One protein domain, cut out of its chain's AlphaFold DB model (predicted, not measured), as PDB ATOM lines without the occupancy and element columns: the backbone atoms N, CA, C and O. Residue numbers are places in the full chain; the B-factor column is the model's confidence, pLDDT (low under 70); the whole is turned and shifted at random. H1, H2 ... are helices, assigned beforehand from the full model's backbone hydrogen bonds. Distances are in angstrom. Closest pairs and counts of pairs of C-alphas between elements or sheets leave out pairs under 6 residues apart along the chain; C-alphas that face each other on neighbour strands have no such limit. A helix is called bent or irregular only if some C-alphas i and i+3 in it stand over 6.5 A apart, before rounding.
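Overview. This is residues 394 to 466 of the 486 residues of the protein "S-layer family protein" of Thermodesulfitimonas autotrophica (UniProt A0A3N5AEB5). Helix H3 packs between H1 and H2, which stand apart and each cross it steeply, and a long unnamed tail, residues 443 to 466, folds back on itself. The printed part has 73 residues with three named helices, H1, H2, H3 in chain order, and no named strand; the class is all helix, though named elements hold only 33 residues. It is compact, radius of gyration of the C-alphas 11.5 A, spanning 35 by 25 by 19 A.

Arrangement. From H1, residues 394 to 403, look to H3, residues 431 to 442: they touch, closest at the C-alphas of Val 398 and Ser 436, 5.1 A, at a steep tilt of 63 degrees, the same way. H2, residues 412 to 422, touches H3, closest at the C-alphas of Val 415 and Ala 435, 6.1 A, at a steep tilt of 50 degrees, the same way. H1 and H2 are apart. Every O i to N i+4 pair is within hydrogen-bond range in H1 and H2, and 6 of 8 in H3. Residues 449 to 450 pair antiparallel with 459 to 460.

Along the chain. Find C-alpha 394 at (158.180, 122.745, 143.305); H1 runs 14.5 A from there. H2 measures 15.4 A. H3, 17.5 A, ends at C-alpha 442, (167.199, 112.840, 138.260), and is irregular: C-alphas 432 and 435 are 7.4 A apart.

Size, cuts and confidence. The C-alphas farthest apart, of Asn 405 and Lys 455, are 35.1 A apart. The printed part has no cut, both links are short, and no printed residue is under 70 in pLDDT.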
ATOM      1  N   GLN A 394     158.333 122.786 144.763       97.75
ATOM      2  CA  GLN A 394     158.180 122.745 143.305       97.75
ATOM      3  C   GLN A 394     158.712 124.010 142.607       97.75
ATOM      4  O   GLN A 394     159.344 123.901 141.554       97.75
ATOM      5  N   GLU A 395     158.558 125.201 143.204       97.50
ATOM      6  CA  GLU A 395     159.176 126.433 142.686       97.50
ATOM      7  C   GLU A 395     160.706 126.336 142.715       97.50
ATOM      8  O   GLU A 395     161.375 126.679 141.736       97.50
ATOM      9  N   ALA A 396     161.273 125.809 143.802       98.00
ATOM     10  CA  ALA A 396     162.711 125.596 143.905       98.00
ATOM     11  C   ALA A 396     163.229 124.618 142.844       98.00
ATOM     12  O   ALA A 396     164.284 124.861 142.261       98.00
ATOM     13  N   ALA A 397     162.491 123.546 142.535       98.06
ATOM     14  CA  ALA A 397     162.867 122.617 141.468       98.06
ATOM     15  C   ALA A 397     162.937 123.302 140.094       98.06
ATOM     16  O   ALA A 397     163.859 123.029 139.322       98.06
ATOM     17  N   VAL A 398     162.013 124.226 139.808       97.75
ATOM     18  CA  VAL A 398     162.030 125.041 138.583       97.75
ATOM     19  C   VAL A 398     163.223 125.999 138.553       97.75
ATOM     20  O   VAL A 398     163.869 126.151 137.520       97.75
ATOM     21  N   ILE A 399     163.564 126.635 139.674       97.75
ATOM     22  CA  ILE A 399     164.747 127.506 139.739       97.75
ATOM     23  C   ILE A 399     166.029 126.682 139.535       97.75
ATOM     24  O   ILE A 399     166.880 127.034 138.718       97.75
ATOM     25  N   LEU A 400     166.157 125.544 140.222       97.88
ATOM     26  CA  LEU A 400     167.317 124.659 140.110       97.88
ATOM     27  C   LEU A 400     167.479 124.089 138.696       97.88
ATOM     28  O   LEU A 400     168.614 123.951 138.237       97.88
ATOM     29  N   SER A 401     166.382 123.766 138.003       97.31
ATOM     30  CA  SER A 401     166.440 123.260 136.629       97.31
ATOM     31  C   SER A 401     166.986 124.311 135.661       97.31
ATOM     32  O   SER A 401     167.832 123.970 134.833       97.31
ATOM     33  N   ARG A 402     166.607 125.586 135.825       96.94
ATOM     34  CA  ARG A 402     167.166 126.713 135.058       96.94
ATOM     35  C   ARG A 402     168.645 126.924 135.354       96.94
ATOM     36  O   ARG A 402     169.454 126.928 134.432       96.94
ATOM     37  N   VAL A 403     169.017 127.030 136.632       96.94
ATOM     38  CA  VAL A 403     170.411 127.289 137.038       96.94
ATOM     39  C   VAL A 403     171.352 126.177 136.578       96.94
ATOM     40  O   VAL A 403     172.459 126.447 136.116       96.94
ATOM     41  N   ALA A 404     170.927 124.918 136.683       96.50
ATOM     42  CA  ALA A 404     171.723 123.781 136.229       96.50
ATOM     43  C   ALA A 404     171.572 123.494 134.724       96.50
ATOM     44  O   ALA A 404     172.144 122.507 134.257       96.50
ATOM     45  N   ASN A 405     170.816 124.322 133.989       96.19
ATOM     46  CA  ASN A 405     170.485 124.157 132.573       96.19
ATOM     47  C   ASN A 405     170.067 122.712 132.239       96.19
ATOM     48  O   ASN A 405     170.629 122.052 131.360       96.19
ATOM     49  N   LEU A 406     169.140 122.169 133.031       96.62
ATOM     50  CA  LEU A 406     168.697 120.788 132.892       96.62
ATOM     51  C   LEU A 406     167.805 120.635 131.664       96.62
ATOM     52  O   LEU A 406     166.904 121.434 131.417       96.62
ATOM     53  N   ARG A 407     168.004 119.539 130.932       96.69
ATOM     54  CA  ARG A 407     167.108 119.161 129.843       96.69
ATOM     55  C   ARG A 407     165.767 118.712 130.418       96.69
ATOM     56  O   ARG A 407     165.706 117.710 131.130       96.69
ATOM     57  N   LEU A 408     164.709 119.432 130.065       97.19
ATOM     58  CA  LEU A 408     163.343 119.079 130.426       97.19
ATOM     59  C   LEU A 408     162.755 118.109 129.396       97.19
ATOM     60  O   LEU A 408     163.081 118.160 128.207       97.19
ATOM     61  N   MET A 409     161.918 117.190 129.866       95.50
ATOM     62  CA  MET A 409     161.149 116.306 128.998       95.50
ATOM     63  C   MET A 409     159.906 117.055 128.506       95.50
ATOM     64  O   MET A 409     159.173 117.611 129.315       95.50
ATOM     65  N   ASN A 410     159.678 117.049 127.190       93.69
ATOM     66  CA  ASN A 410     158.573 117.780 126.552       93.69
ATOM     67  C   ASN A 410     157.261 116.977 126.489       93.69
ATOM     68  O   ASN A 410     156.239 117.503 126.069       93.69
ATOM     69  N   ASP A 411     157.299 115.694 126.845       96.19
ATOM     70  CA  ASP A 411     156.142 114.800 126.825       96.19
ATOM     71  C   ASP A 411     155.506 114.770 128.218       96.19
ATOM     72  O   ASP A 411     155.988 114.075 129.114       96.19
ATOM     73  N   GLU A 412     154.460 115.577 128.410       94.69
ATOM     74  CA  GLU A 412     153.804 115.752 129.710       94.69
ATOM     75  C   GLU A 412     153.234 114.446 130.269       94.69
ATOM     76  O   GLU A 412     153.329 114.200 131.472       94.69
ATOM     77  N   GLU A 413     152.690 113.577 129.413       95.69
ATOM     78  CA  GLU A 413     152.144 112.291 129.843       95.69
ATOM     79  C   GLU A 413     153.261 111.387 130.366       95.69
ATOM     80  O   GLU A 413     153.171 110.858 131.476       95.69
ATOM     81  N   LYS A 414     154.373 111.281 129.628       97.19
ATOM     82  CA  LYS A 414     155.542 110.527 130.103       97.19
ATOM     83  C   LYS A 414     156.107 111.103 131.397       97.19
ATOM     84  O   LYS A 414     156.469 110.331 132.282       97.19
ATOM     85  N   VAL A 415     156.162 112.429 131.536       97.88
ATOM     86  CA  VAL A 415     156.607 113.082 132.776       97.88
ATOM     87  C   VAL A 415     155.732 112.648 133.950       97.88
ATOM     88  O   VAL A 415     156.271 112.235 134.978       97.88
ATOM     89  N   ARG A 416     154.401 112.691 133.804       97.12
ATOM     90  CA  ARG A 416     153.466 112.262 134.856       97.12
ATOM     91  C   ARG A 416     153.637 110.792 135.212       97.12
ATOM     92  O   ARG A 416     153.694 110.458 136.395       97.12
ATOM     93  N   VAL A 417     153.778 109.920 134.213       97.56
ATOM     94  CA  VAL A 417     154.016 108.488 134.438       97.56
ATOM     95  C   VAL A 417     155.304 108.270 135.231       97.56
ATOM     96  O   VAL A 417     155.279 107.552 136.229       97.56
ATOM     97  N   GLU A 418     156.415 108.909 134.854       97.81
ATOM     98  CA  GLU A 418     157.676 108.777 135.596       97.81
ATOM     99  C   GLU A 418     157.570 109.337 137.018       97.81
ATOM    100  O   GLU A 418     157.986 108.673 137.968       97.81
ATOM    101  N   LEU A 419     156.955 110.509 137.200       97.81
ATOM    102  CA  LEU A 419     156.735 111.078 138.531       97.81
ATOM    103  C   LEU A 419     155.886 110.149 139.403       97.81
ATOM    104  O   LEU A 419     156.275 109.895 140.534       97.81
ATOM    105  N   SER A 420     154.806 109.563 138.879       97.25
ATOM    106  CA  SER A 420     153.940 108.640 139.633       97.25
ATOM    107  C   SER A 420     154.638 107.343 140.059       97.25
ATOM    108  O   SER A 420     154.208 106.688 141.011       97.25
ATOM    109  N   ARG A 421     155.724 106.944 139.381       96.88
ATOM    110  CA  ARG A 421     156.563 105.804 139.791       96.88
ATOM    111  C   ARG A 421     157.506 106.161 140.934       96.88
ATOM    112  O   ARG A 421     157.873 105.273 141.699       96.88
ATOM    113  N   ILE A 422     157.902 107.429 141.027       97.00
ATOM    114  CA  ILE A 422     158.878 107.932 141.998       97.00
ATOM    115  C   ILE A 422     158.173 108.433 143.260       97.00
ATOM    116  O   ILE A 422     158.609 108.111 144.367       97.00
ATOM    117  N   PHE A 423     157.101 109.207 143.089       97.81
ATOM    118  CA  PHE A 423     156.416 109.939 144.142       97.81
ATOM    119  C   PHE A 423     154.981 109.452 144.353       97.81
ATOM    120  O   PHE A 423     154.283 109.101 143.401       97.81
ATOM    121  N   GLU A 424     154.552 109.412 145.610       96.75
ATOM    122  CA  GLU A 424     153.183 109.053 146.007       96.75
ATOM    123  C   GLU A 424     152.189 110.168 145.701       96.75
ATOM    124  O   GLU A 424     151.088 109.898 145.241       96.75
ATOM    125  N   ASP A 425     152.629 111.405 145.897       97.25
ATOM    126  CA  ASP A 425     151.916 112.668 145.717       97.25
ATOM    127  C   ASP A 425     152.234 113.322 144.362       97.25
ATOM    128  O   ASP A 425     152.237 114.545 144.212       97.25
ATOM    129  N   ALA A 426     152.559 112.503 143.357       97.56
ATOM    130  CA  ALA A 426     152.905 112.981 142.021       97.56
ATOM    131  C   ALA A 426     151.767 113.770 141.351       97.56
ATOM    132  O   ALA A 426     152.027 114.643 140.526       97.56
ATOM    133  N   ASP A 427     150.522 113.460 141.704       97.12
ATOM    134  CA  ASP A 427     149.301 114.127 141.256       97.12
ATOM    135  C   ASP A 427     149.134 115.544 141.830       97.12
ATOM    136  O   ASP A 427     148.445 116.368 141.232       97.12
ATOM    137  N   GLN A 428     149.811 115.861 142.938       98.06
ATOM    138  CA  GLN A 428     149.820 117.200 143.537       98.06
ATOM    139  C   GLN A 428     150.858 118.136 142.900       98.06
ATOM    140  O   GLN A 428     150.862 119.340 143.168       98.06
ATOM    141  N   ILE A 429     151.767 117.608 142.072       98.38
ATOM    142  CA  ILE A 429     152.783 118.412 141.389       98.38
ATOM    143  C   ILE A 429     152.109 119.196 140.267       98.38
ATOM    144  O   ILE A 429     151.521 118.623 139.349       98.38
ATOM    145  N   ALA A 430     152.240 120.522 140.300       97.62
ATOM    146  CA  ALA A 430     151.612 121.357 139.291       97.62
ATOM    147  C   ALA A 430     152.182 121.072 137.882       97.62
ATOM    148  O   ALA A 430     153.401 120.900 137.742       97.62
ATOM    149  N   PRO A 431     151.357 121.098 136.812       96.25
ATOM    150  CA  PRO A 431     151.813 120.784 135.454       96.25
ATOM    151  C   PRO A 431     153.023 121.611 134.997       96.25
ATOM    152  O   PRO A 431     153.971 121.070 134.431       96.25
ATOM    153  N   TRP A 432     153.054 122.906 135.336       95.31
ATOM    154  CA  TRP A 432     154.160 123.814 135.005       95.31
ATOM    155  C   TRP A 432     155.487 123.454 135.696       95.31
ATOM    156  O   TRP A 432     156.557 123.831 135.217       95.31
ATOM    157  N   ALA A 433     155.439 122.728 136.817       97.50
ATOM    158  CA  ALA A 433     156.614 122.316 137.578       97.50
ATOM    159  C   ALA A 433     157.064 120.887 137.244       97.50
ATOM    160  O   ALA A 433     158.243 120.573 137.410       97.50
ATOM    161  N   ALA A 434     156.160 120.030 136.759       98.19
ATOM    162  CA  ALA A 434     156.354 118.585 136.642       98.19
ATOM    163  C   ALA A 434     157.662 118.192 135.931       98.19
ATOM    164  O   ALA A 434     158.476 117.443 136.479       98.19
ATOM    165  N   ALA A 435     157.927 118.758 134.750       98.31
ATOM    166  CA  ALA A 435     159.142 118.446 133.995       98.31
ATOM    167  C   ALA A 435     160.421 118.880 134.739       98.31
ATOM    168  O   ALA A 435     161.433 118.175 134.706       98.31
ATOM    169  N   SER A 436     160.371 120.011 135.449       98.31
ATOM    170  CA  SER A 436     161.493 120.498 136.260       98.31
ATOM    171  C   SER A 436     161.703 119.665 137.517       98.31
ATOM    172  O   SER A 436     162.849 119.380 137.854       98.31
ATOM    173  N   VAL A 437     160.630 119.231 138.185       98.50
ATOM    174  CA  VAL A 437     160.707 118.326 139.340       98.50
ATOM    175  C   VAL A 437     161.372 117.014 138.937       98.50
ATOM    176  O   VAL A 437     162.335 116.595 139.582       98.50
ATOM    177  N   LEU A 438     160.933 116.413 137.826       98.38
ATOM    178  CA  LEU A 438     161.523 115.183 137.305       98.38
ATOM    179  C   LEU A 438     163.017 115.364 136.994       98.38
ATOM    180  O   LEU A 438     163.849 114.587 137.467       98.38
ATOM    181  N   ALA A 439     163.374 116.416 136.251       98.25
ATOM    182  CA  ALA A 439     164.758 116.682 135.869       98.25
ATOM    183  C   ALA A 439     165.656 116.980 137.084       98.25
ATOM    184  O   ALA A 439     166.756 116.433 137.199       98.25
ATOM    185  N   ALA A 440     165.194 117.813 138.021       98.19
ATOM    186  CA  ALA A 440     165.940 118.167 139.225       98.19
ATOM    187  C   ALA A 440     166.134 116.959 140.155       98.19
ATOM    188  O   ALA A 440     167.207 116.816 140.757       98.19
ATOM    189  N   HIS A 441     165.142 116.064 140.227       97.38
ATOM    190  CA  HIS A 441     165.246 114.796 140.944       97.38
ATOM    191  C   HIS A 441     166.287 113.866 140.313       97.38
ATOM    192  O   HIS A 441     167.206 113.407 140.996       97.38
ATOM    193  N   GLN A 442     166.221 113.651 138.996       96.56
ATOM    194  CA  GLN A 442     167.199 112.840 138.260       96.56
ATOM    195  C   GLN A 442     168.622 113.406 138.374       96.56
ATOM    196  O   GLN A 442     169.600 112.662 138.484       96.56
ATOM    197  N   ALA A 443     168.750 114.735 138.419       96.94
ATOM    198  CA  ALA A 443     170.010 115.431 138.641       96.94
ATOM    199  C   ALA A 443     170.514 115.370 140.096       96.94
ATOM    200  O   ALA A 443     171.616 115.868 140.351       96.94
ATOM    201  N   LYS A 444     169.744 114.770 141.019       96.56
ATOM    202  CA  LYS A 444     169.997 114.677 142.468       96.56
ATOM    203  C   LYS A 444     170.154 116.035 143.154       96.56
ATOM    204  O   LYS A 444     170.832 116.144 144.174       96.56
ATOM    205  N   LEU A 445     169.539 117.074 142.590       96.81
ATOM    206  CA  LEU A 445     169.540 118.409 143.180       96.81
ATOM    207  C   LEU A 445     168.497 118.479 144.294       96.81
ATOM    208  O   LEU A 445     168.837 118.817 145.425       96.81
ATOM    209  N   ILE A 446     167.276 118.025 144.013       95.62
ATOM    210  CA  ILE A 446     166.191 117.878 144.987       95.62
ATOM    211  C   ILE A 446     165.832 116.399 145.150       95.62
ATOM    212  O   ILE A 446     165.872 115.627 144.195       95.62
ATOM    213  N   VAL A 447     165.521 115.978 146.372       91.62
ATOM    214  CA  VAL A 447     165.155 114.587 146.683       91.62
ATOM    215  C   VAL A 447     163.824 114.563 147.422       91.62
ATOM    216  O   VAL A 447     163.503 115.511 148.144       91.62
ATOM    217  N   GLY A 448     163.052 113.497 147.213       90.88
ATOM    218  CA  GLY A 448     161.823 113.264 147.964       90.88
ATOM    219  C   GLY A 448     162.107 112.818 149.394       90.88
ATOM    220  O   GLY A 448     163.194 112.322 149.705       90.88
ATOM    221  N   LYS A 449     161.109 113.005 150.246       91.44
ATOM    222  CA  LYS A 449     161.064 112.537 151.628       91.44
ATOM    223  C   LYS A 449     160.656 111.052 151.636       91.44
ATOM    224  O   LYS A 449     159.959 110.618 150.718       91.44
ATOM    225  N   PRO A 450     161.095 110.245 152.615       90.81
ATOM    226  CA  PRO A 450     160.563 108.895 152.787       90.81
ATOM    227  C   PRO A 450     159.040 108.923 152.968       90.81
ATOM    228  O   PRO A 450     158.520 109.862 153.573       90.81
ATOM    229  N   SER A 451     158.344 107.902 152.467       92.62
ATOM    230  CA  SER A 451     156.914 107.737 152.733       92.62
ATOM    231  C   SER A 451     156.643 107.520 154.223       92.62
ATOM    232  O   SER A 451     157.471 106.961 154.949       92.62
ATOM    233  N   ALA A 452     155.458 107.945 154.663       90.75
ATOM    234  CA  ALA A 452     154.931 107.595 155.975       90.75
ATOM    235  C   ALA A 452     154.616 106.092 156.087       90.75
ATOM    236  O   ALA A 452     154.657 105.559 157.194       90.75
ATOM    237  N   ASP A 453     154.339 105.406 154.968       91.75
ATOM    238  CA  ASP A 453     154.233 103.948 154.923       91.75
ATOM    239  C   ASP A 453     155.636 103.321 154.809       91.75
ATOM    240  O   ASP A 453     156.269 103.407 153.751       91.75
ATOM    241  N   PRO A 454     156.126 102.610 155.844       87.19
ATOM    242  CA  PRO A 454     157.444 101.979 155.812       87.19
ATOM    243  C   PRO A 454     157.594 100.896 154.732       87.19
ATOM    244  O   PRO A 454     158.717 100.476 154.445       87.19
ATOM    245  N   LYS A 455     156.487 100.388 154.172       91.62
ATOM    246  CA  LYS A 455     156.490  99.372 153.107       91.62
ATOM    247  C   LYS A 455     156.571  99.984 151.714       91.62
ATOM    248  O   LYS A 455     156.927  99.273 150.768       91.62
ATOM    249  N   SER A 456     156.247 101.266 151.571       91.50
ATOM    250  CA  SER A 456     156.302 101.926 150.279       91.50
ATOM    251  C   SER A 456     157.745 102.125 149.826       91.50
ATOM    252  O   SER A 456     158.639 102.487 150.591       91.50
ATOM    253  N   LYS A 457     157.974 101.876 148.536       91.50
ATOM    254  CA  LYS A 457     159.248 102.177 147.868       91.50
ATOM    255  C   LYS A 457     159.256 103.571 147.241       91.50
ATOM    256  O   LYS A 457     160.301 103.993 146.747       91.50
ATOM    257  N   LYS A 458     158.102 104.242 147.206       94.75
ATOM    258  CA  LYS A 458     157.966 105.588 146.660       94.75
ATOM    259  C   LYS A 458     158.351 106.622 147.713       94.75
ATOM    260  O   LYS A 458     158.401 106.350 148.911       94.75
ATOM    261  N   LEU A 459     158.677 107.807 147.226       96.19
ATOM    262  CA  LEU A 459     158.979 108.973 148.041       96.19
ATOM    263  C   LEU A 459     157.764 109.908 148.075       96.19
ATOM    264  O   LEU A 459     156.855 109.786 147.267       96.19
ATOM    265  N   VAL A 460     157.784 110.886 148.966       97.19
ATOM    266  CA  VAL A 460     156.847 112.014 148.967       97.19
ATOM    267  C   VAL A 460     157.615 113.245 148.504       97.19
ATOM    268  O   VAL A 460     158.667 113.574 149.066       97.19
ATOM    269  N   PHE A 461     157.166 113.898 147.437       97.62
ATOM    270  CA  PHE A 461     157.838 115.090 146.931       97.62
ATOM    271  C   PHE A 461     157.512 116.325 147.768       97.62
ATOM    272  O   PHE A 461     158.431 117.108 148.020       97.62
ATOM    273  N   ASP A 462     156.266 116.445 148.223       97.31
ATOM    274  CA  ASP A 462     155.667 117.574 148.932       97.31
ATOM    275  C   ASP A 462     155.754 118.875 148.109       97.31
ATOM    276  O   ASP A 462     156.533 119.767 148.443       97.31
ATOM    277  N   PRO A 463     155.045 118.980 146.963       97.88
ATOM    278  CA  PRO A 463     155.231 120.079 146.012       97.88
ATOM    279  C   PRO A 463     154.857 121.453 146.573       97.88
ATOM    280  O   PRO A 463     155.533 122.435 146.257       97.88
ATOM    281  N   GLY A 464     153.792 121.514 147.378       97.25
ATOM    282  CA  GLY A 464     153.291 122.739 148.003       97.25
ATOM    283  C   GLY A 464     153.977 123.098 149.322       97.25
ATOM    284  O   GLY A 464     153.839 124.233 149.770       97.25
ATOM    285  N   GLY A 465     154.725 122.171 149.929       97.19
ATOM    286  CA  GLY A 465     155.464 122.428 151.158       97.19
ATOM    287  C   GLY A 465     156.529 123.505 150.974       97.19
ATOM    288  O   GLY A 465     157.264 123.518 149.976       97.19
ATOM    289  N   ASN A 466     156.625 124.403 151.952       97.69
ATOM    290  CA  ASN A 466     157.690 125.395 152.006       97.69
ATOM    291  C   ASN A 466     159.030 124.715 152.285       97.69
ATOM    292  O   ASN A 466     159.115 123.730 153.022       97.69
TER     293      ASN A 466